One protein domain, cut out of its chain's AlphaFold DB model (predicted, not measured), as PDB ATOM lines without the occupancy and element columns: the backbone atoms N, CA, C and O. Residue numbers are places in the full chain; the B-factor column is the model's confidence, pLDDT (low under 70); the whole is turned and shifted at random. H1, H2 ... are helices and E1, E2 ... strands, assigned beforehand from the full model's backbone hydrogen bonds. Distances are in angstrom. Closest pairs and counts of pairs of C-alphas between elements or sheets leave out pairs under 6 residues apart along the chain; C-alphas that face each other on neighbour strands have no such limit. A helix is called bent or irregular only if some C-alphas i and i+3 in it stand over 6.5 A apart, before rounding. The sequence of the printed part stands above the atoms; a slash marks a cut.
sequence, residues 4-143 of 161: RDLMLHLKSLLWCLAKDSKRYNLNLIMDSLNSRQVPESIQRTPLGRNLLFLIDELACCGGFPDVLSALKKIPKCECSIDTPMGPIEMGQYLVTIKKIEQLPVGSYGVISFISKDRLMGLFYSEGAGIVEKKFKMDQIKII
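Overview. This is residues 4 to 143 of the 161 residues of an uncharacterized protein of candidate division BRC1 bacterium ADurb.Bin183 (UniProt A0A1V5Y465). A helical half and a strand half stand side by side: H1 and H5 pack on one face of a strongly twisted sheet of five strands, and H2, beyond them, packs on H4 and H5. H4 slants past H1 and reaches the sheet at E6 with its residues 57 to 61, H3 is a short turn at the far end of the helical half, and the small hairpin E1 and E2 is at the opposite end of the long axis. The printed part has 140 residues with five named helices, then seven named strands; the large sheet has the order E6, E5, E4, E3, E7, antiparallel throughout, and the class is mixed, helices and strands. The whole is compact, with a radius of gyration of the C-alphas of 14.5 A and spans of 44 by 34 by 21 A.

Arrangement. H1, residues 4 to 19, and H4, residues 46 to 61, touch at a steep tilt of 49 degrees, opposite ways, the closest C-alphas being those of His 9 and Asn 50, 6.5 A apart; H1 touches H4 with residues 6 to 10 alone. H1 and H5, residues 64 to 76, only just touch, with 3 pairs of C-alphas within 8 A, the closest being those of Ala 18 and Ile 74 at 6.5 A. H2, residues 26 to 35, touches H5 at a shallow tilt of 14 degrees, opposite ways, the closest C-alphas being those of Met 30 and Leu 68 at 6.6 A. H2 also touches H4, with the C-alphas of Leu 33 and Ile 55 at 6.3 A. H3, residues 40 to 43, touches H4 only at the corner, and only just, with 3 pairs of C-alphas within 8 A, the closest being those of Ile 42 and Gly 48 at 5.1 A. The helices H1, H4 and H5 with the sheet make two layers, helices on one face of a sheet. Its strands E3, residues 93 to 96, E4, residues 108 to 115, E5, residues 118 to 125, and E6, residues 129 to 135, form a meander, each strand the antiparallel neighbour of the one before. H1 is on the sheet at a height of 8.8 A and over E4, with the C-alphas of Lys 11 and Val 110 closest at 5.8 A. H5 is on the same face at 9.0 A. N 94 and O 109 of E3 and E4 are within hydrogen-bond range at 2.9 A, N 110 and O 122 of E4 and E5 at 2.8 A, and N 123 and O 131 of E5 and E6 at 2.8 A. E7, residues 140 to 142, is an edge strand beside E3, with N 141 and O 95 at 2.9 A. E1, residues 80 to 83, and E2, residues 86 to 89, form a hairpin, with N 88 and O 81 at 2.8 A. Every O i to N i+4 pair is within range in H1, H2 and H4, and 5 of 9 in H5; H3 is too short for such a pair.

Along the chain. H1 begins at C-alpha 4, (7.471, -33.537, -26.404), and is 21.9 A long; H2 is 14.1 A and H4 22.4 A. H5, 20.0 A, is irregular, with C-alphas 72 and 75 at 7.2 A, and ends at C-alpha 76, (-9.275, -50.386, -39.344). E4, 20.9 A, bends by 51 degrees at residue 112; E5 is 21.0 A and E6 17.8 A. E7 ends at C-alpha 142, (-0.814, -29.723, -37.294).

Size, cuts and confidence. The two C-alphas farthest apart are those of Glu 40 and Pro 84, 45.5 A. The printed part has no cut, and the link from E3 to E4, 11 residues, is long. The mean pLDDT of the printed part is 88.5; residues 21 to 24 are under 70.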
ATOM      1  N   ARG A   4       7.075 -33.509 -25.003       78.88
ATOM      2  CA  ARG A   4       7.471 -33.537 -26.404       78.88
ATOM      3  C   ARG A   4       8.126 -34.859 -26.822       78.88
ATOM      4  O   ARG A   4       7.778 -35.354 -27.885       78.88
ATOM      5  N   ASP A   5       9.018 -35.432 -26.020       83.31
ATOM      6  CA  ASP A   5       9.746 -36.658 -26.365       83.31
ATOM      7  C   ASP A   5       8.804 -37.865 -26.358       83.31
ATOM      8  O   ASP A   5       8.721 -38.579 -27.355       83.31
ATOM      9  N   LEU A   6       7.975 -38.017 -25.318       87.75
ATOM     10  CA  LEU A   6       6.912 -39.031 -25.279       87.75
ATOM     11  C   LEU A   6       5.996 -38.941 -26.508       87.75
ATOM     12  O   LEU A   6       5.745 -39.941 -27.186       87.75
ATOM     13  N   MET A   7       5.527 -37.736 -26.838       90.00
ATOM     14  CA  MET A   7       4.672 -37.537 -28.006       90.00
ATOM     15  C   MET A   7       5.383 -37.855 -29.320       90.00
ATOM     16  O   MET A   7       4.764 -38.400 -30.231       90.00
ATOM     17  N   LEU A   8       6.674 -37.543 -29.438       87.88
ATOM     18  CA  LEU A   8       7.460 -37.912 -30.607       87.88
ATOM     19  C   LEU A   8       7.556 -39.440 -30.711       87.88
ATOM     20  O   LEU A   8       7.145 -40.005 -31.723       87.88
ATOM     21  N   HIS A   9       7.977 -40.141 -29.664       89.56
ATOM     22  CA  HIS A   9       8.061 -41.604 -29.682       89.56
ATOM     23  C   HIS A   9       6.715 -42.276 -30.041       89.56
ATOM     24  O   HIS A   9       6.678 -43.199 -30.864       89.56
ATOM     25  N   LEU A  10       5.587 -41.749 -29.541       91.62
ATOM     26  CA  LEU A  10       4.246 -42.190 -29.950       91.62
ATOM     27  C   LEU A  10       3.944 -41.887 -31.422       91.62
ATOM     28  O   LEU A  10       3.450 -42.762 -32.133       91.62
ATOM     29  N   LYS A  11       4.268 -40.682 -31.909       90.75
ATOM     30  CA  LYS A  11       4.147 -40.323 -33.332       90.75
ATOM     31  C   LYS A  11       4.885 -41.327 -34.203       90.75
ATOM     32  O   LYS A  11       4.303 -41.827 -35.163       90.75
ATOM     33  N   SER A  12       6.140 -41.624 -33.870       85.81
ATOM     34  CA  SER A  12       6.952 -42.552 -34.650       85.81
ATOM     35  C   SER A  12       6.297 -43.924 -34.699       85.81
ATOM     36  O   SER A  12       6.174 -44.499 -35.778       85.81
ATOM     37  N   LEU A  13       5.850 -44.440 -33.550       89.38
ATOM     38  CA  LEU A  13       5.238 -45.763 -33.462       89.38
ATOM     39  C   LEU A  13       3.972 -45.850 -34.320       89.38
ATOM     40  O   LEU A  13       3.849 -46.748 -35.154       89.38
ATOM     41  N   LEU A  14       3.055 -44.897 -34.144       90.00
ATOM     42  CA  LEU A  14       1.781 -44.866 -34.861       90.00
ATOM     43  C   LEU A  14       1.981 -44.671 -36.363       90.00
ATOM     44  O   LEU A  14       1.337 -45.355 -37.153       90.00
ATOM     45  N   TRP A  15       2.888 -43.777 -36.762       85.88
ATOM     46  CA  TRP A  15       3.194 -43.539 -38.170       85.88
ATOM     47  C   TRP A  15       3.780 -44.789 -38.836       85.88
ATOM     48  O   TRP A  15       3.312 -45.190 -39.900       85.88
ATOM     49  N   CYS A  16       4.750 -45.450 -38.192       81.69
ATOM     50  CA  CYS A  16       5.362 -46.674 -38.710       81.69
ATOM     51  C   CYS A  16       4.339 -47.801 -38.871       81.69
ATOM     52  O   CYS A  16       4.292 -48.439 -39.922       81.69
ATOM     53  N   LEU A  17       3.486 -48.012 -37.867       83.75
ATOM     54  CA  LEU A  17       2.438 -49.032 -37.920       83.75
ATOM     55  C   LEU A  17       1.370 -48.728 -38.973       83.75
ATOM     56  O   LEU A  17       0.884 -49.646 -39.628       83.75
ATOM     57  N   ALA A  18       1.015 -47.455 -39.153       79.56
ATOM     58  CA  ALA A  18       0.027 -47.048 -40.142       79.56
ATOM     59  C   ALA A  18       0.556 -47.142 -41.578       79.56
ATOM     60  O   ALA A  18      -0.184 -47.541 -42.470       79.56
ATOM     61  N   LYS A  19       1.818 -46.763 -41.823       76.50
ATOM     62  CA  LYS A  19       2.404 -46.723 -43.174       76.50
ATOM     63  C   LYS A  19       2.999 -48.055 -43.629       76.50
ATOM     64  O   LYS A  19       3.041 -48.300 -44.830       76.50
ATOM     65  N   ASP A  20       3.436 -48.906 -42.704       70.62
ATOM     66  CA  ASP A  20       4.077 -50.190 -43.015       70.62
ATOM     67  C   ASP A  20       3.525 -51.318 -42.125       70.62
ATOM     68  O   ASP A  20       4.244 -52.048 -41.437       70.62
ATOM     69  N   SER A  21       2.196 -51.451 -42.132       56.12
ATOM     70  CA  SER A  21       1.438 -52.404 -41.307       56.12
ATOM     71  C   SER A  21       1.819 -53.873 -41.521       56.12
ATOM     72  O   SER A  21       1.555 -54.705 -40.658       56.12
ATOM     73  N   LYS A  22       2.455 -54.203 -42.653       55.25
ATOM     74  CA  LYS A  22       2.926 -55.558 -42.972       55.25
ATOM     75  C   LYS A  22       4.293 -55.881 -42.364       55.25
ATOM     76  O   LYS A  22       4.595 -57.058 -42.189       55.25
ATOM     77  N   ARG A  23       5.123 -54.873 -42.074       53.47
ATOM     78  CA  ARG A  23       6.501 -55.058 -41.589       53.47
ATOM     79  C   ARG A  23       6.606 -55.074 -40.068       53.47
ATOM     80  O   ARG A  23       7.495 -55.723 -39.528       53.47
ATOM     81  N   TYR A  24       5.696 -54.397 -39.375       61.88
ATOM     82  CA  TYR A  24       5.702 -54.334 -37.915       61.88
ATOM     83  C   TYR A  24       4.705 -55.318 -37.306       61.88
ATOM     84  O   TYR A  24       3.518 -55.310 -37.624       61.88
ATOM     85  N   ASN A  25       5.182 -56.148 -36.377       77.44
ATOM     86  CA  ASN A  25       4.327 -57.069 -35.641       77.44
ATOM     87  C   ASN A  25       3.537 -56.290 -34.574       77.44
ATOM     88  O   ASN A  25       4.005 -56.092 -33.454       77.44
ATOM     89  N   LEU A  26       2.341 -55.817 -34.940       86.25
ATOM     90  CA  LEU A  26       1.433 -55.104 -34.035       86.25
ATOM     91  C   LEU A  26       1.178 -55.895 -32.741       86.25
ATOM     92  O   LEU A  26       1.132 -55.290 -31.672       86.25
ATOM     93  N   ASN A  27       1.092 -57.229 -32.821       86.50
ATOM     94  CA  ASN A  27       0.908 -58.079 -31.644       86.50
ATOM     95  C   ASN A  27       2.118 -57.994 -30.712       86.50
ATOM     96  O   ASN A  27       1.937 -57.726 -29.536       86.50
ATOM     97  N   LEU A  28       3.348 -58.081 -31.236       89.50
ATOM     98  CA  LEU A  28       4.574 -57.918 -30.437       89.50
ATOM     99  C   LEU A  28       4.593 -56.586 -29.673       89.50
ATOM    100  O   LEU A  28       4.964 -56.540 -28.502       89.50
ATOM    101  N   ILE A  29       4.194 -55.498 -30.334       91.62
ATOM    102  CA  ILE A  29       4.137 -54.161 -29.730       91.62
ATOM    103  C   ILE A  29       3.068 -54.110 -28.638       91.62
ATOM    104  O   ILE A  29       3.334 -53.636 -27.533       91.62
ATOM    105  N   MET A  30       1.866 -54.606 -28.934       92.00
ATOM    106  CA  MET A  30       0.771 -54.648 -27.971       92.00
ATOM    107  C   MET A  30       1.105 -55.529 -26.765       92.00
ATOM    108  O   MET A  30       0.862 -55.116 -25.636       92.00
ATOM    109  N   ASP A  31       1.696 -56.699 -26.983       92.56
ATOM    110  CA  ASP A  31       2.124 -57.623 -25.934       92.56
ATOM    111  C   ASP A  31       3.221 -57.000 -25.073       92.56
ATOM    112  O   ASP A  31       3.172 -57.108 -23.848       92.56
ATOM    113  N   SER A  32       4.158 -56.266 -25.685       94.50
ATOM    114  CA  SER A  32       5.210 -55.565 -24.944       94.50
ATOM    115  C   SER A  32       4.637 -54.469 -24.041       94.50
ATOM    116  O   SER A  32       5.014 -54.345 -22.879       94.50
ATOM    117  N   LEU A  33       3.669 -53.698 -24.542       94.31
ATOM    118  CA  LEU A  33       2.985 -52.665 -23.758       94.31
ATOM    119  C   LEU A  33       2.082 -53.263 -22.664       94.31
ATOM    120  O   LEU A  33       2.044 -52.733 -21.557       94.31
ATOM    121  N   ASN A  34       1.385 -54.370 -22.943       93.62
ATOM    122  CA  ASN A  34       0.543 -55.074 -21.966       93.62
ATOM    123  C   ASN A  34       1.372 -55.685 -20.828       93.62
ATOM    124  O   ASN A  34       1.029 -55.526 -19.659       93.62
ATOM    125  N   SER A  35       2.457 -56.383 -21.173       94.62
ATOM    126  CA  SER A  35       3.364 -57.025 -20.211       94.62
ATOM    127  C   SER A  35       4.337 -56.048 -19.554       94.62
ATOM    128  O   SER A  35       4.963 -56.395 -18.554       94.62
ATOM    129  N   ARG A  36       4.450 -54.826 -20.094       94.94
ATOM    130  CA  ARG A  36       5.433 -53.802 -19.702       94.94
ATOM    131  C   ARG A  36       6.872 -54.307 -19.812       94.94
ATOM    132  O   ARG A  36       7.736 -53.927 -19.027       94.94
ATOM    133  N   GLN A  37       7.125 -55.179 -20.781       94.88
ATOM    134  CA  GLN A  37       8.428 -55.779 -21.034       94.88
ATOM    135  C   GLN A  37       8.679 -55.854 -22.533       94.88
ATOM    136  O   GLN A  37       7.763 -56.068 -23.318       94.88
ATOM    137  N   VAL A  38       9.934 -55.702 -22.944       93.81
ATOM    138  CA  VAL A  38      10.343 -55.855 -24.344       93.81
ATOM    139  C   VAL A  38      11.161 -57.139 -24.466       93.81
ATOM    140  O   VAL A  38      12.125 -57.289 -23.712       93.81
ATOM    141  N   PRO A  39      10.842 -58.058 -25.398       91.81
ATOM    142  CA  PRO A  39      11.614 -59.287 -25.572       91.81
ATOM    143  C   PRO A  39      13.087 -59.010 -25.868       91.81
ATOM    144  O   PRO A  39      13.407 -58.163 -26.706       91.81
ATOM    145  N   GLU A  40      13.988 -59.753 -25.218       93.12
ATOM    146  CA  GLU A  40      15.443 -59.557 -25.326       93.12
ATOM    147  C   GLU A  40      15.937 -59.547 -26.776       93.12
ATOM    148  O   GLU A  40      16.790 -58.735 -27.140       93.12
ATOM    149  N   SER A  41      15.332 -60.382 -27.627       88.25
ATOM    150  CA  SER A  41      15.650 -60.498 -29.053       88.25
ATOM    151  C   SER A  41      15.511 -59.187 -29.832       88.25
ATOM    152  O   SER A  41      16.184 -59.016 -30.848       88.25
ATOM    153  N   ILE A  42      14.680 -58.247 -29.366       86.88
ATOM    154  CA  ILE A  42      14.473 -56.953 -30.025       86.88
ATOM    155  C   ILE A  42      14.944 -55.753 -29.202       86.88
ATOM    156  O   ILE A  42      15.029 -54.667 -29.765       86.88
ATOM    157  N   GLN A  43      15.301 -55.896 -27.921       90.25
ATOM    158  CA  GLN A  43      15.644 -54.759 -27.043       90.25
ATOM    159  C   GLN A  43      16.735 -53.837 -27.611       90.25
ATOM    160  O   GLN A  43      16.666 -52.617 -27.466       90.25
ATOM    161  N   ARG A  44      17.743 -54.401 -28.289       87.25
ATOM    162  CA  ARG A  44      18.862 -53.623 -28.860       87.25
ATOM    163  C   ARG A  44      18.518 -52.914 -30.166       87.25
ATOM    164  O   ARG A  44      19.282 -52.056 -30.608       87.25
ATOM    165  N   THR A  45      17.395 -53.273 -30.770       86.25
ATOM    166  CA  THR A  45      16.927 -52.726 -32.037       86.25
ATOM    167  C   THR A  45      16.217 -51.378 -31.813       86.25
ATOM    168  O   THR A  45      15.729 -51.132 -30.707       86.25
ATOM    169  N   PRO A  46      16.136 -50.486 -32.816       85.31
ATOM    170  CA  PRO A  46      15.437 -49.208 -32.667       85.31
ATOM    171  C   PRO A  46      13.999 -49.286 -32.112       85.31
ATOM    172  O   PRO A  46      13.677 -48.598 -31.149       85.31
ATOM    173  N   LEU A  47      13.162 -50.191 -32.627       85.94
ATOM    174  CA  LEU A  47      11.829 -50.510 -32.109       85.94
ATOM    175  C   LEU A  47      11.890 -50.924 -30.640       85.94
ATOM    176  O   LEU A  47      11.099 -50.422 -29.852       85.94
ATOM    177  N   GLY A  48      12.816 -51.809 -30.263       89.12
ATOM    178  CA  GLY A  48      12.965 -52.230 -28.871       89.12
ATOM    179  C   GLY A  48      13.313 -51.069 -27.947       89.12
ATOM    180  O   GLY A  48      12.664 -50.898 -26.922       89.12
ATOM    181  N   ARG A  49      14.259 -50.210 -28.346       89.81
ATOM    182  CA  ARG A  49      14.610 -48.986 -27.603       89.81
ATOM    183  C   ARG A  49      13.432 -48.018 -27.504       89.81
ATOM    184  O   ARG A  49      13.186 -47.468 -26.437       89.81
ATOM    185  N   ASN A  50      12.681 -47.848 -28.591       89.69
ATOM    186  CA  ASN A  50      11.476 -47.029 -28.610       89.69
ATOM    187  C   ASN A  50      10.392 -47.581 -27.669       89.69
ATOM    188  O   ASN A  50       9.780 -46.816 -26.932       89.69
ATOM    189  N   LEU A  51      10.168 -48.898 -27.664       92.00
ATOM    190  CA  LEU A  51       9.204 -49.546 -26.772       92.00
ATOM    191  C   LEU A  51       9.636 -49.468 -25.309       92.00
ATOM    192  O   LEU A  51       8.795 -49.185 -24.466       92.00
ATOM    193  N   LEU A  52      10.923 -49.668 -25.011       93.50
ATOM    194  CA  LEU A  52      11.464 -49.514 -23.658       93.50
ATOM    195  C   LEU A  52      11.219 -48.099 -23.129       93.50
ATOM    196  O   LEU A  52      10.678 -47.948 -22.038       93.50
ATOM    197  N   PHE A  53      11.540 -47.079 -23.932       92.00
ATOM    198  CA  PHE A  53      11.268 -45.684 -23.587       92.00
ATOM    199  C   PHE A  53       9.770 -45.439 -23.353       92.00
ATOM    200  O   PHE A  53       9.381 -44.905 -22.323       92.00
ATOM    201  N   LEU A  54       8.907 -45.882 -24.274       92.94
ATOM    202  CA  LEU A  54       7.459 -45.708 -24.132       92.94
ATOM    203  C   LEU A  54       6.896 -46.410 -22.890       92.94
ATOM    204  O   LEU A  54       6.017 -45.858 -22.243       92.94
ATOM    205  N   ILE A  55       7.374 -47.610 -22.556       94.56
ATOM    206  CA  ILE A  55       6.924 -48.349 -21.368       94.56
ATOM    207  C   ILE A  55       7.283 -47.587 -20.089       94.56
ATOM    208  O   ILE A  55       6.424 -47.451 -19.218       94.56
ATOM    209  N   ASP A  56       8.512 -47.082 -19.991       92.06
ATOM    210  CA  ASP A  56       8.986 -46.328 -18.825       92.06
ATOM    211  C   ASP A  56       8.190 -45.027 -18.637       92.06
ATOM    212  O   ASP A  56       7.609 -44.761 -17.580       92.06
ATOM    213  N   GLU A  57       8.041 -44.260 -19.717       91.06
ATOM    214  CA  GLU A  57       7.335 -42.981 -19.693       91.06
ATOM    215  C   GLU A  57       5.831 -43.154 -19.412       91.06
ATOM    216  O   GLU A  57       5.251 -42.420 -18.606       91.06
ATOM    217  N   LEU A  58       5.177 -44.154 -20.019       91.50
ATOM    218  CA  LEU A  58       3.758 -44.441 -19.770       91.50
ATOM    219  C   LEU A  58       3.508 -44.984 -18.360       91.50
ATOM    220  O   LEU A  58       2.414 -44.786 -17.825       91.50
ATOM    221  N   ALA A  59       4.489 -45.650 -17.743       89.44
ATOM    222  CA  ALA A  59       4.396 -46.058 -16.344       89.44
ATOM    223  C   ALA A  59       4.396 -44.846 -15.404       89.44
ATOM    224  O   ALA A  59       3.660 -44.849 -14.418       89.44
ATOM    225  N   CYS A  60       5.155 -43.801 -15.743       87.25
ATOM    226  CA  CYS A  60       5.235 -42.572 -14.958       87.25
ATOM    227  C   CYS A  60       3.997 -41.680 -15.109       87.25
ATOM    228  O   CYS A  60       3.483 -41.166 -14.117       87.25
ATOM    229  N   CYS A  61       3.523 -41.466 -16.340       86.50
ATOM    230  CA  CYS A  61       2.427 -40.527 -16.590       86.50
ATOM    231  C   CYS A  61       1.036 -41.168 -16.631       86.50
ATOM    232  O   CYS A  61       0.049 -40.447 -16.540       86.50
ATOM    233  N   GLY A  62       0.937 -42.493 -16.746       84.12
ATOM    234  CA  GLY A  62      -0.322 -43.152 -17.078       84.12
ATOM    235  C   GLY A  62      -0.671 -42.976 -18.560       84.12
ATOM    236  O   GLY A  62      -0.276 -42.013 -19.217       84.12
ATOM    237  N   GLY A  63      -1.403 -43.936 -19.125       88.62
ATOM    238  CA  GLY A  63      -1.769 -43.882 -20.547       88.62
ATOM    239  C   GLY A  63      -1.707 -45.201 -21.300       88.62
ATOM    240  O   GLY A  63      -2.103 -45.253 -22.463       88.62
ATOM    241  N   PHE A  64      -1.243 -46.283 -20.663       92.19
ATOM    242  CA  PHE A  64      -1.284 -47.619 -21.265       92.19
ATOM    243  C   PHE A  64      -2.664 -47.974 -21.847       92.19
ATOM    244  O   PHE A  64      -2.693 -48.410 -22.999       92.19
ATOM    245  N   PRO A  65      -3.800 -47.781 -21.136       93.25
ATOM    246  CA  PRO A  65      -5.113 -48.145 -21.672       93.25
ATOM    247  C   PRO A  65      -5.453 -47.407 -22.972       93.25
ATOM    248  O   PRO A  65      -5.875 -48.039 -23.940       93.25
ATOM    249  N   ASP A  66      -5.218 -46.095 -23.016       94.00
ATOM    250  CA  ASP A  66      -5.489 -45.244 -24.174       94.00
ATOM    251  C   ASP A  66      -4.579 -45.578 -25.360       94.00
ATOM    252  O   ASP A  66      -5.060 -45.749 -26.483       94.00
ATOM    253  N   VAL A  67      -3.277 -45.765 -25.120       93.62
ATOM    254  CA  VAL A  67      -2.325 -46.171 -26.165       93.62
ATOM    255  C   VAL A  67      -2.696 -47.547 -26.727       93.62
ATOM    256  O   VAL A  67      -2.786 -47.714 -27.941       93.62
ATOM    257  N   LEU A  68      -2.982 -48.533 -25.872       93.44
ATOM    258  CA  LEU A  68      -3.395 -49.874 -26.301       93.44
ATOM    259  C   LEU A  68      -4.729 -49.852 -27.061       93.44
ATOM    260  O   LEU A  68      -4.893 -50.573 -28.048       93.44
ATOM    261  N   SER A  69      -5.680 -49.029 -26.616       92.81
ATOM    262  CA  SER A  69      -6.959 -48.806 -27.300       92.81
ATOM    263  C   SER A  69      -6.744 -48.245 -28.705       92.81
ATOM    264  O   SER A  69      -7.317 -48.766 -29.664       92.81
ATOM    265  N   ALA A  70      -5.876 -47.243 -28.854       92.25
ATOM    266  CA  ALA A  70      -5.514 -46.679 -30.149       92.25
ATOM    267  C   ALA A  70      -4.863 -47.723 -31.074       92.25
ATOM    268  O   ALA A  70      -5.299 -47.894 -32.214       92.25
ATOM    269  N   LEU A  71      -3.879 -48.481 -30.575       91.75
ATOM    270  CA  LEU A  71      -3.175 -49.510 -31.350       91.75
ATOM    271  C   LEU A  71      -4.123 -50.579 -31.914       91.75
ATOM    272  O   LEU A  71      -4.015 -50.947 -33.083       91.75
ATOM    273  N   LYS A  72      -5.117 -51.017 -31.130       90.94
ATOM    274  CA  LYS A  72      -6.141 -51.989 -31.564       90.94
ATOM    275  C   LYS A  72      -6.973 -51.519 -32.756       90.94
ATOM    276  O   LYS A  72      -7.574 -52.342 -33.447       90.94
ATOM    277  N   LYS A  73      -7.058 -50.207 -32.986       89.62
ATOM    278  CA  LYS A  73      -7.862 -49.631 -34.068       89.62
ATOM    279  C   LYS A  73      -7.079 -49.471 -35.369       89.62
ATOM    280  O   LYS A  73      -7.724 -49.370 -36.408       89.62
ATOM    281  N   ILE A  74      -5.743 -49.519 -35.329       87.62
ATOM    282  CA  ILE A  74      -4.860 -49.343 -36.497       87.62
ATOM    283  C   ILE A  74      -5.271 -50.197 -37.702       87.62
ATOM    284  O   ILE A  74      -5.364 -49.637 -38.791       87.62
ATOM    285  N   PRO A  75      -5.599 -51.499 -37.561       84.88
ATOM    286  CA  PRO A  75      -5.988 -52.323 -38.710       84.88
ATOM    287  C   PRO A  75      -7.245 -51.837 -39.445       84.88
ATOM    288  O   PRO A  75      -7.522 -52.285 -40.553       84.88
ATOM    289  N   LYS A  76      -8.033 -50.959 -38.816       83.81
ATOM    290  CA  LYS A  76      -9.275 -50.386 -39.344       83.81
ATOM    291  C   LYS A  76      -9.129 -48.901 -39.697       83.81
ATOM    292  O   LYS A  76     -10.125 -48.279 -40.060       83.81
ATOM    293  N   CYS A  77      -7.941 -48.318 -39.528       84.00
ATOM    294  CA  CYS A  77      -7.685 -46.913 -39.820       84.00
ATOM    295  C   CYS A  77      -7.382 -46.685 -41.294       84.00
ATOM    296  O   CYS A  77      -6.670 -47.457 -41.931       84.00
ATOM    297  N   GLU A  78      -7.823 -45.535 -41.786       86.62
ATOM    298  CA  GLU A  78      -7.221 -44.933 -42.968       86.62
ATOM    299  C   GLU A  78      -5.833 -44.389 -42.592       86.62
ATOM    300  O   GLU A  78      -5.653 -43.776 -41.540       86.62
ATOM    301  N   CYS A  79      -4.822 -44.615 -43.434       83.69
ATOM    302  CA  CYS A  79      -3.466 -44.122 -43.164       83.69
ATOM    303  C   CYS A  79      -3.373 -42.595 -43.304       83.69
ATOM    304  O   CYS A  79      -2.533 -41.952 -42.666       83.69
ATOM    305  N   SER A  80      -4.209 -42.028 -44.174       88.50
ATOM    306  CA  SER A  80      -4.263 -40.605 -44.478       88.50
ATOM    307  C   SER A  80      -5.589 -40.221 -45.122       88.50
ATOM    308  O   SER A  80      -6.176 -41.032 -45.834       88.50
ATOM    309  N   ILE A  81      -6.000 -38.970 -44.928       88.62
ATOM    310  CA  ILE A  81      -7.104 -38.335 -45.654       88.62
ATOM    311  C   ILE A  81      -6.664 -36.980 -46.192       88.62
ATOM    312  O   ILE A  81      -5.930 -36.245 -45.525       88.62
ATOM    313  N   ASP A  82      -7.150 -36.628 -47.376       85.81
ATOM    314  CA  ASP A  82      -6.968 -35.292 -47.925       85.81
ATOM    315  C   ASP A  82      -8.045 -34.352 -47.391       85.81
ATOM    316  O   ASP A  82      -9.231 -34.680 -47.345       85.81
ATOM    317  N   THR A  83      -7.629 -33.154 -46.987       80.12
ATOM    318  CA  THR A  83      -8.544 -32.086 -46.574       80.12
ATOM    319  C   THR A  83      -8.230 -30.800 -47.330       80.12
ATOM    320  O   THR A  83      -7.115 -30.648 -47.832       80.12
ATOM    321  N   PRO A  84      -9.150 -29.816 -47.358       77.62
ATOM    322  CA  PRO A  84      -8.867 -28.502 -47.942       77.62
ATOM    323  C   PRO A  84      -7.650 -27.792 -47.327       77.62
ATOM    324  O   PRO A  84      -7.067 -26.911 -47.947       77.62
ATOM    325  N   MET A  85      -7.249 -28.176 -46.108       72.69
ATOM    326  CA  MET A  85      -6.081 -27.631 -45.407       72.69
ATOM    327  C   MET A  85      -4.790 -28.436 -45.649       72.69
ATOM    328  O   MET A  85      -3.734 -28.092 -45.113       72.69
ATOM    329  N   GLY A  86      -4.865 -29.500 -46.452       79.81
ATOM    330  CA  GLY A  86      -3.780 -30.428 -46.758       79.81
ATOM    331  C   GLY A  86      -4.008 -31.846 -46.216       79.81
ATOM    332  O   GLY A  86      -5.026 -32.112 -45.566       79.81
ATOM    333  N   PRO A  87      -3.066 -32.765 -46.482       84.31
ATOM    334  CA  PRO A  87      -3.171 -34.154 -46.057       84.31
ATOM    335  C   PRO A  87      -2.993 -34.290 -44.544       84.31
ATOM    336  O   PRO A  87      -2.058 -33.743 -43.945       84.31
ATOM    337  N   ILE A  88      -3.884 -35.068 -43.942       87.69
ATOM    338  CA  ILE A  88      -3.814 -35.505 -42.552       87.69
ATOM    339  C   ILE A  88      -3.383 -36.957 -42.549       87.69
ATOM    340  O   ILE A  88      -3.925 -37.768 -43.293       87.69
ATOM    341  N   GLU A  89      -2.442 -37.298 -41.679       89.38
ATOM    342  CA  GLU A  89      -1.913 -38.653 -41.590       89.38
ATOM    343  C   GLU A  89      -1.854 -39.130 -40.147       89.38
ATOM    344  O   GLU A  89      -1.636 -38.356 -39.208       89.38
ATOM    345  N   MET A  90      -2.010 -40.438 -39.976       89.50
ATOM    346  CA  MET A  90      -1.829 -41.064 -38.680       89.50
ATOM    347  C   MET A  90      -0.393 -40.843 -38.177       89.50
ATOM    348  O   MET A  90       0.569 -40.862 -38.944       89.50
ATOM    349  N   GLY A  91      -0.255 -40.593 -36.875       89.88
ATOM    350  CA  GLY A  91       1.010 -40.236 -36.239       89.88
ATOM    351  C   GLY A  91       1.418 -38.771 -36.420       89.88
ATOM    352  O   GLY A  91       2.434 -38.365 -35.866       89.88
ATOM    353  N   GLN A  92       0.668 -37.924 -37.138       90.50
ATOM    354  CA  GLN A  92       1.004 -36.497 -37.187       90.50
ATOM    355  C   GLN A  92       0.906 -35.843 -35.807       90.50
ATOM    356  O   GLN A  92      -0.011 -36.110 -35.032       90.50
ATOM    357  N   TYR A  93       1.869 -34.962 -35.525       91.19
ATOM    358  CA  TYR A  93       1.920 -34.195 -34.288       91.19
ATOM    359  C   TYR A  93       1.019 -32.970 -34.397       91.19
ATOM    360  O   TYR A  93       0.997 -32.294 -35.432       91.19
ATOM    361  N   LEU A  94       0.291 -32.671 -33.331       92.31
ATOM    362  CA  LEU A  94      -0.670 -31.584 -33.291       92.31
ATOM    363  C   LEU A  94      -0.670 -30.876 -31.940       92.31
ATOM    364  O   LEU A  94      -0.153 -31.375 -30.942       92.31
ATOM    365  N   VAL A  95      -1.263 -29.689 -31.940       92.69
ATOM    366  CA  VAL A  95      -1.546 -28.911 -30.736       92.69
ATOM    367  C   VAL A  95      -2.976 -28.394 -30.791       92.69
ATOM    368  O   VAL A  95      -3.475 -28.047 -31.866       92.69
ATOM    369  N   THR A  96      -3.649 -28.344 -29.647       93.81
ATOM    370  CA  THR A  96      -4.990 -27.765 -29.547       93.81
ATOM    371  C   THR A  96      -4.926 -26.240 -29.639       93.81
ATOM    372  O   THR A  96      -4.132 -25.586 -28.968       93.81
ATOM    373  N   ILE A  97      -5.781 -25.659 -30.478       95.06
ATOM    374  CA  ILE A  97      -5.976 -24.201 -30.609       95.06
ATOM    375  C   ILE A  97      -7.353 -23.758 -30.098       95.06
ATOM    376  O   ILE A  97      -7.583 -22.576 -29.866       95.06
ATOM    377  N   LYS A  98      -8.262 -24.716 -29.889       95.38
ATOM    378  CA  LYS A  98      -9.522 -24.547 -29.161       95.38
ATOM    379  C   LYS A  98      -9.639 -25.642 -28.107       95.38
ATOM    380  O   LYS A  98      -9.002 -26.688 -28.220       95.38
ATOM    381  N   LYS A  99     -10.486 -25.416 -27.103       93.00
ATOM    382  CA  LYS A  99     -10.794 -26.423 -26.084       93.00
ATOM    383  C   LYS A  99     -11.371 -27.678 -26.751       93.00
ATOM    384  O   LYS A  99     -12.324 -27.596 -27.530       93.00
ATOM    385  N   ILE A 100     -10.792 -28.824 -26.420       94.12
ATOM    386  CA  ILE A 100     -11.350 -30.155 -26.672       94.12
ATOM    387  C   ILE A 100     -11.748 -30.684 -25.298       94.12
ATOM    388  O   ILE A 100     -11.157 -30.287 -24.306       94.12
ATOM    389  N   GLU A 101     -12.796 -31.489 -25.199       86.69
ATOM    390  CA  GLU A 101     -13.308 -32.036 -23.938       86.69
ATOM    391  C   GLU A 101     -12.210 -32.342 -22.895       86.69
ATOM    392  O   GLU A 101     -11.372 -33.213 -23.114       86.69
ATOM    393  N   GLN A 102     -12.216 -31.609 -21.773       84.19
ATOM    394  CA  GLN A 102     -11.238 -31.718 -20.672       84.19
ATOM    395  C   GLN A 102      -9.761 -31.441 -21.037       84.19
ATOM    396  O   GLN A 102      -8.908 -31.503 -20.163       84.19
ATOM    397  N   LEU A 103      -9.461 -31.054 -22.278       91.69
ATOM    398  CA  LEU A 103      -8.138 -30.648 -22.748       91.69
ATOM    399  C   LEU A 103      -8.058 -29.118 -22.920       91.69
ATOM    400  O   LEU A 103      -8.841 -28.537 -23.690       91.69
ATOM    401  N   PRO A 104      -7.117 -28.435 -22.244       90.88
ATOM    402  CA  PRO A 104      -6.899 -27.006 -22.436       90.88
ATOM    403  C   PRO A 104      -6.334 -26.692 -23.831       90.88
ATOM    404  O   PRO A 104      -5.853 -27.571 -24.554       90.88
ATOM    405  N   VAL A 105      -6.388 -25.415 -24.216       92.81
ATOM    406  CA  VAL A 105      -5.675 -24.898 -25.396       92.81
ATOM    407  C   VAL A 105      -4.167 -25.024 -25.160       92.81
ATOM    408  O   VAL A 105      -3.702 -24.765 -24.055       92.81
ATOM    409  N   GLY A 106      -3.409 -25.415 -26.185       90.31
ATOM    410  CA  GLY A 106      -1.970 -25.671 -26.081       90.31
ATOM    411  C   GLY A 106      -1.603 -27.116 -25.730       90.31
ATOM    412  O   GLY A 106      -0.420 -27.426 -25.629       90.31
ATOM    413  N   SER A 107      -2.582 -28.016 -25.594       91.94
ATOM    414  CA  SER A 107      -2.330 -29.440 -25.344       91.94
ATOM    415  C   SER A 107      -1.728 -30.101 -26.578       91.94
ATOM    416  O   SER A 107      -2.269 -29.981 -27.682       91.94
ATOM    417  N   TYR A 108      -0.628 -30.823 -26.393       91.94
ATOM    418  CA  TYR A 108       0.032 -31.561 -27.464       91.94
ATOM    419  C   TYR A 108      -0.535 -32.968 -27.608       91.94
ATOM    420  O   TYR A 108      -0.924 -33.604 -26.626       91.94
ATOM    421  N   GLY A 109      -0.549 -33.464 -28.841       94.00
ATOM    422  CA  GLY A 109      -1.014 -34.810 -29.127       94.00
ATOM    423  C   GLY A 109      -0.550 -35.345 -30.470       94.00
ATOM    424  O   GLY A 109       0.089 -34.651 -31.265       94.00
ATOM    425  N   VAL A 110      -0.898 -36.600 -30.722       95.25
ATOM    426  CA  VAL A 110      -0.629 -37.313 -31.971       95.25
ATOM    427  C   VAL A 110      -1.908 -37.921 -32.516       95.25
ATOM    428  O   VAL A 110      -2.735 -38.426 -31.759       95.25
ATOM    429  N   ILE A 111      -2.079 -37.893 -33.836       94.62
ATOM    430  CA  ILE A 111      -3.241 -38.515 -34.479       94.62
ATOM    431  C   ILE A 111      -3.145 -40.031 -34.334       94.62
ATOM    432  O   ILE A 111      -2.197 -40.647 -34.820       94.62
ATOM    433  N   SER A 112      -4.138 -40.627 -33.681       94.44
ATOM    434  CA  SER A 112      -4.171 -42.054 -33.353       94.44
ATOM    435  C   SER A 112      -5.190 -42.844 -34.163       94.44
ATOM    436  O   SER A 112      -5.098 -44.065 -34.226       94.44
ATOM    437  N   PHE A 113      -6.159 -42.168 -34.780       93.75
ATOM    438  CA  PHE A 113      -7.186 -42.812 -35.587       93.75
ATOM    439  C   PHE A 113      -7.717 -41.863 -36.658       93.75
ATOM    440  O   PHE A 113      -8.062 -40.716 -36.357       93.75
ATOM    441  N   ILE A 114      -7.858 -42.378 -37.880       92.12
ATOM    442  CA  ILE A 114      -8.492 -41.683 -39.001       92.12
ATOM    443  C   ILE A 114      -9.540 -42.597 -39.639       92.12
ATOM    444  O   ILE A 114      -9.298 -43.779 -39.885       92.12
ATOM    445  N   SER A 115     -10.704 -42.017 -39.907       89.69
ATOM    446  CA  SER A 115     -11.754 -42.547 -40.779       89.69
ATOM    447  C   SER A 115     -12.490 -41.376 -41.425       89.69
ATOM    448  O   SER A 115     -12.445 -40.273 -40.868       89.69
ATOM    449  N   LYS A 116     -13.240 -41.631 -42.503       82.31
ATOM    450  CA  LYS A 116     -14.088 -40.629 -43.182       82.31
ATOM    451  C   LYS A 116     -14.846 -39.675 -42.248       82.31
ATOM    452  O   LYS A 116     -14.844 -38.473 -42.485       82.31
ATOM    453  N   ASP A 117     -15.424 -40.188 -41.160       86.50
ATOM    454  CA  ASP A 117     -16.322 -39.408 -40.289       86.50
ATOM    455  C   ASP A 117     -15.724 -39.062 -38.915       86.50
ATOM    456  O   ASP A 117     -16.376 -38.437 -38.066       86.50
ATOM    457  N   ARG A 118     -14.498 -39.516 -38.625       90.50
ATOM    458  CA  ARG A 118     -13.947 -39.435 -37.268       90.50
ATOM    459  C   ARG A 118     -12.430 -39.363 -37.242       90.50
ATOM    460  O   ARG A 118     -11.753 -40.258 -37.743       90.50
ATOM    461  N   LEU A 119     -11.940 -38.365 -36.507       93.81
ATOM    462  CA  LEU A 119     -10.550 -38.213 -36.094       93.81
ATOM    463  C   LEU A 119     -10.429 -38.402 -34.581       93.81
ATOM    464  O   LEU A 119     -11.262 -37.899 -33.818       93.81
ATOM    465  N   MET A 120      -9.396 -39.125 -34.157       95.88
ATOM    466  CA  MET A 120      -9.008 -39.221 -32.748       95.88
ATOM    467  C   MET A 120      -7.513 -38.970 -32.591       95.88
ATOM    468  O   MET A 120      -6.722 -39.234 -33.501       95.88
ATOM    469  N   GLY A 121      -7.143 -38.435 -31.434       95.75
ATOM    470  CA  GLY A 121      -5.756 -38.215 -31.061       95.75
ATOM    471  C   GLY A 121      -5.488 -38.677 -29.641       95.75
ATOM    472  O   GLY A 121      -6.377 -38.622 -28.792       95.75
ATOM    473  N   LEU A 122      -4.257 -39.110 -29.402       96.62
ATOM    474  CA  LEU A 122      -3.708 -39.285 -28.065       96.62
ATOM    475  C   LEU A 122      -3.092 -37.957 -27.645       96.62
ATOM    476  O   LEU A 122      -2.215 -37.442 -28.339       96.62
ATOM    477  N   PHE A 123      -3.564 -37.403 -26.538       95.19
ATOM    478  CA  PHE A 123      -3.118 -36.127 -25.997       95.19
ATOM    479  C   PHE A 123      -2.487 -36.335 -24.636       95.19
ATOM    480  O   PHE A 123      -2.964 -37.153 -23.852       95.19
ATOM    481  N   TYR A 124      -1.459 -35.551 -24.336       91.44
ATOM    482  CA  TYR A 124      -0.994 -35.421 -22.965       91.44
ATOM    483  C   TYR A 124      -1.888 -34.436 -22.207       91.44
ATOM    484  O   TYR A 124      -2.072 -33.296 -22.640       91.44
ATOM    485  N   SER A 125      -2.412 -34.875 -21.067       89.31
ATOM    486  CA  SER A 125      -3.155 -34.068 -20.108       89.31
ATOM    487  C   SER A 125      -2.430 -34.070 -18.769       89.31
ATOM    488  O   SER A 125      -2.176 -35.128 -18.188       89.31
ATOM    489  N   GLU A 126      -2.157 -32.883 -18.232       82.00
ATOM    490  CA  GLU A 126      -1.626 -32.750 -16.874       82.00
ATOM    491  C   GLU A 126      -2.570 -33.433 -15.869       82.00
ATOM    492  O   GLU A 126      -3.791 -33.301 -15.953       82.00
ATOM    493  N   GLY A 127      -2.005 -34.235 -14.962       79.75
ATOM    494  CA  GLY A 127      -2.742 -34.985 -13.936       79.75
ATOM    495  C   GLY A 127      -3.463 -36.259 -14.405       79.75
ATOM    496  O   GLY A 127      -3.744 -37.113 -13.570       79.75
ATOM    497  N   ALA A 128      -3.729 -36.418 -15.706       83.00
ATOM    498  CA  ALA A 128      -4.425 -37.589 -16.257       83.00
ATOM    499  C   ALA A 128      -3.555 -38.464 -17.178       83.00
ATOM    500  O   ALA A 128      -3.955 -39.579 -17.504       83.00
ATOM    501  N   GLY A 129      -2.377 -37.983 -17.589       87.88
ATOM    502  CA  GLY A 129      -1.472 -38.732 -18.458       87.88
ATOM    503  C   GLY A 129      -1.862 -38.649 -19.924       87.88
ATOM    504  O   GLY A 129      -2.266 -37.592 -20.411       87.88
ATOM    505  N   ILE A 130      -1.724 -39.763 -20.643       93.56
ATOM    506  CA  ILE A 130      -2.197 -39.859 -22.027       93.56
ATOM    507  C   ILE A 130      -3.677 -40.210 -22.060       93.56
ATOM    508  O   ILE A 130      -4.084 -41.228 -21.511       93.56
ATOM    509  N   VAL A 131      -4.453 -39.400 -22.778       93.81
ATOM    510  CA  VAL A 131      -5.885 -39.610 -22.996       93.81
ATOM    511  C   VAL A 131      -6.216 -39.586 -24.481       93.81
ATOM    512  O   VAL A 131      -5.707 -38.757 -25.240       93.81
ATOM    513  N   GLU A 132      -7.096 -40.479 -24.918       95.00
ATOM    514  CA  GLU A 132      -7.591 -40.487 -26.288       95.00
ATOM    515  C   GLU A 132      -8.855 -39.620 -26.417       95.00
ATOM    516  O   GLU A 132      -9.863 -39.853 -25.749       95.00
ATOM    517  N   LYS A 133      -8.840 -38.616 -27.302       95.62
ATOM    518  CA  LYS A 133      -9.992 -37.725 -27.523       95.62
ATOM    519  C   LYS A 133     -10.352 -37.594 -28.997       95.62
ATOM    520  O   LYS A 133      -9.494 -37.553 -29.882       95.62
ATOM    521  N   LYS A 134     -11.659 -37.487 -29.254       95.75
ATOM    522  CA  LYS A 134     -12.205 -37.085 -30.555       95.75
ATOM    523  C   LYS A 134     -12.011 -35.581 -30.736       95.75
ATOM    524  O   LYS A 134     -12.227 -34.816 -29.799       95.75
ATOM    525  N   PHE A 135     -11.672 -35.157 -31.948       94.56
ATOM    526  CA  PHE A 135     -11.508 -33.739 -32.265       94.56
ATOM    527  C   PHE A 135     -12.010 -33.393 -33.668       94.56
ATOM    528  O   PHE A 135     -12.231 -34.272 -34.505       94.56
ATOM    529  N   LYS A 136     -12.207 -32.095 -33.911       92.88
ATOM    530  CA  LYS A 136     -12.487 -31.499 -35.220       92.88
ATOM    531  C   LYS A 136     -11.278 -30.709 -35.711       92.88
ATOM    532  O   LYS A 136     -10.472 -30.226 -34.917       92.88
ATOM    533  N   MET A 137     -11.180 -30.535 -37.025       89.44
ATOM    534  CA  MET A 137     -10.037 -29.859 -37.643       89.44
ATOM    535  C   MET A 137      -9.865 -28.403 -37.224       89.44
ATOM    536  O   MET A 137      -8.739 -27.942 -37.083       89.44
ATOM    537  N   ASP A 138     -10.955 -27.695 -36.947       92.12
ATOM    538  CA  ASP A 138     -10.913 -26.305 -36.497       92.12
ATOM    539  C   ASP A 138     -10.457 -26.145 -35.032       92.12
ATOM    540  O   ASP A 138     -10.291 -25.019 -34.560       92.12
ATOM    541  N   GLN A 139     -10.277 -27.253 -34.301       94.25
ATOM    542  CA  GLN A 139      -9.826 -27.259 -32.908       94.25
ATOM    543  C   GLN A 139      -8.321 -27.478 -32.758       94.25
ATOM    544  O   GLN A 139      -7.790 -27.276 -31.663       94.25
ATOM    545  N   ILE A 140      -7.628 -27.884 -33.824       93.06
ATOM    546  CA  ILE A 140      -6.214 -28.259 -33.775       93.06
ATOM    547  C   ILE A 140      -5.387 -27.504 -34.811       93.06
ATOM    548  O   ILE A 140      -5.896 -26.950 -35.782       93.06
ATOM    549  N   LYS A 141      -4.073 -27.518 -34.608       91.19
ATOM    550  CA  LYS A 141      -3.078 -27.140 -35.606       91.19
ATOM    551  C   LYS A 141      -2.073 -28.278 -35.749       91.19
ATOM    552  O   LYS A 141      -1.488 -28.712 -34.759       91.19
ATOM    553  N   ILE A 142      -1.853 -28.734 -36.982       89.50
ATOM    554  CA  ILE A 142      -0.814 -29.723 -37.294       89.50
ATOM    555  C   ILE A 142       0.559 -29.051 -37.232       89.50
ATOM    556  O   ILE A 142       0.785 -28.003 -37.844       89.50
ATOM    557  N   ILE A 143       1.493 -29.668 -36.511       86.00
ATOM    558  CA  ILE A 143       2.874 -29.201 -36.392       86.00
ATOM    559  C   ILE A 143       3.727 -29.938 -37.428       86.00
ATOM    560  O   ILE A 143       4.114 -31.095 -37.244       86.00
TER     561      ILE A 143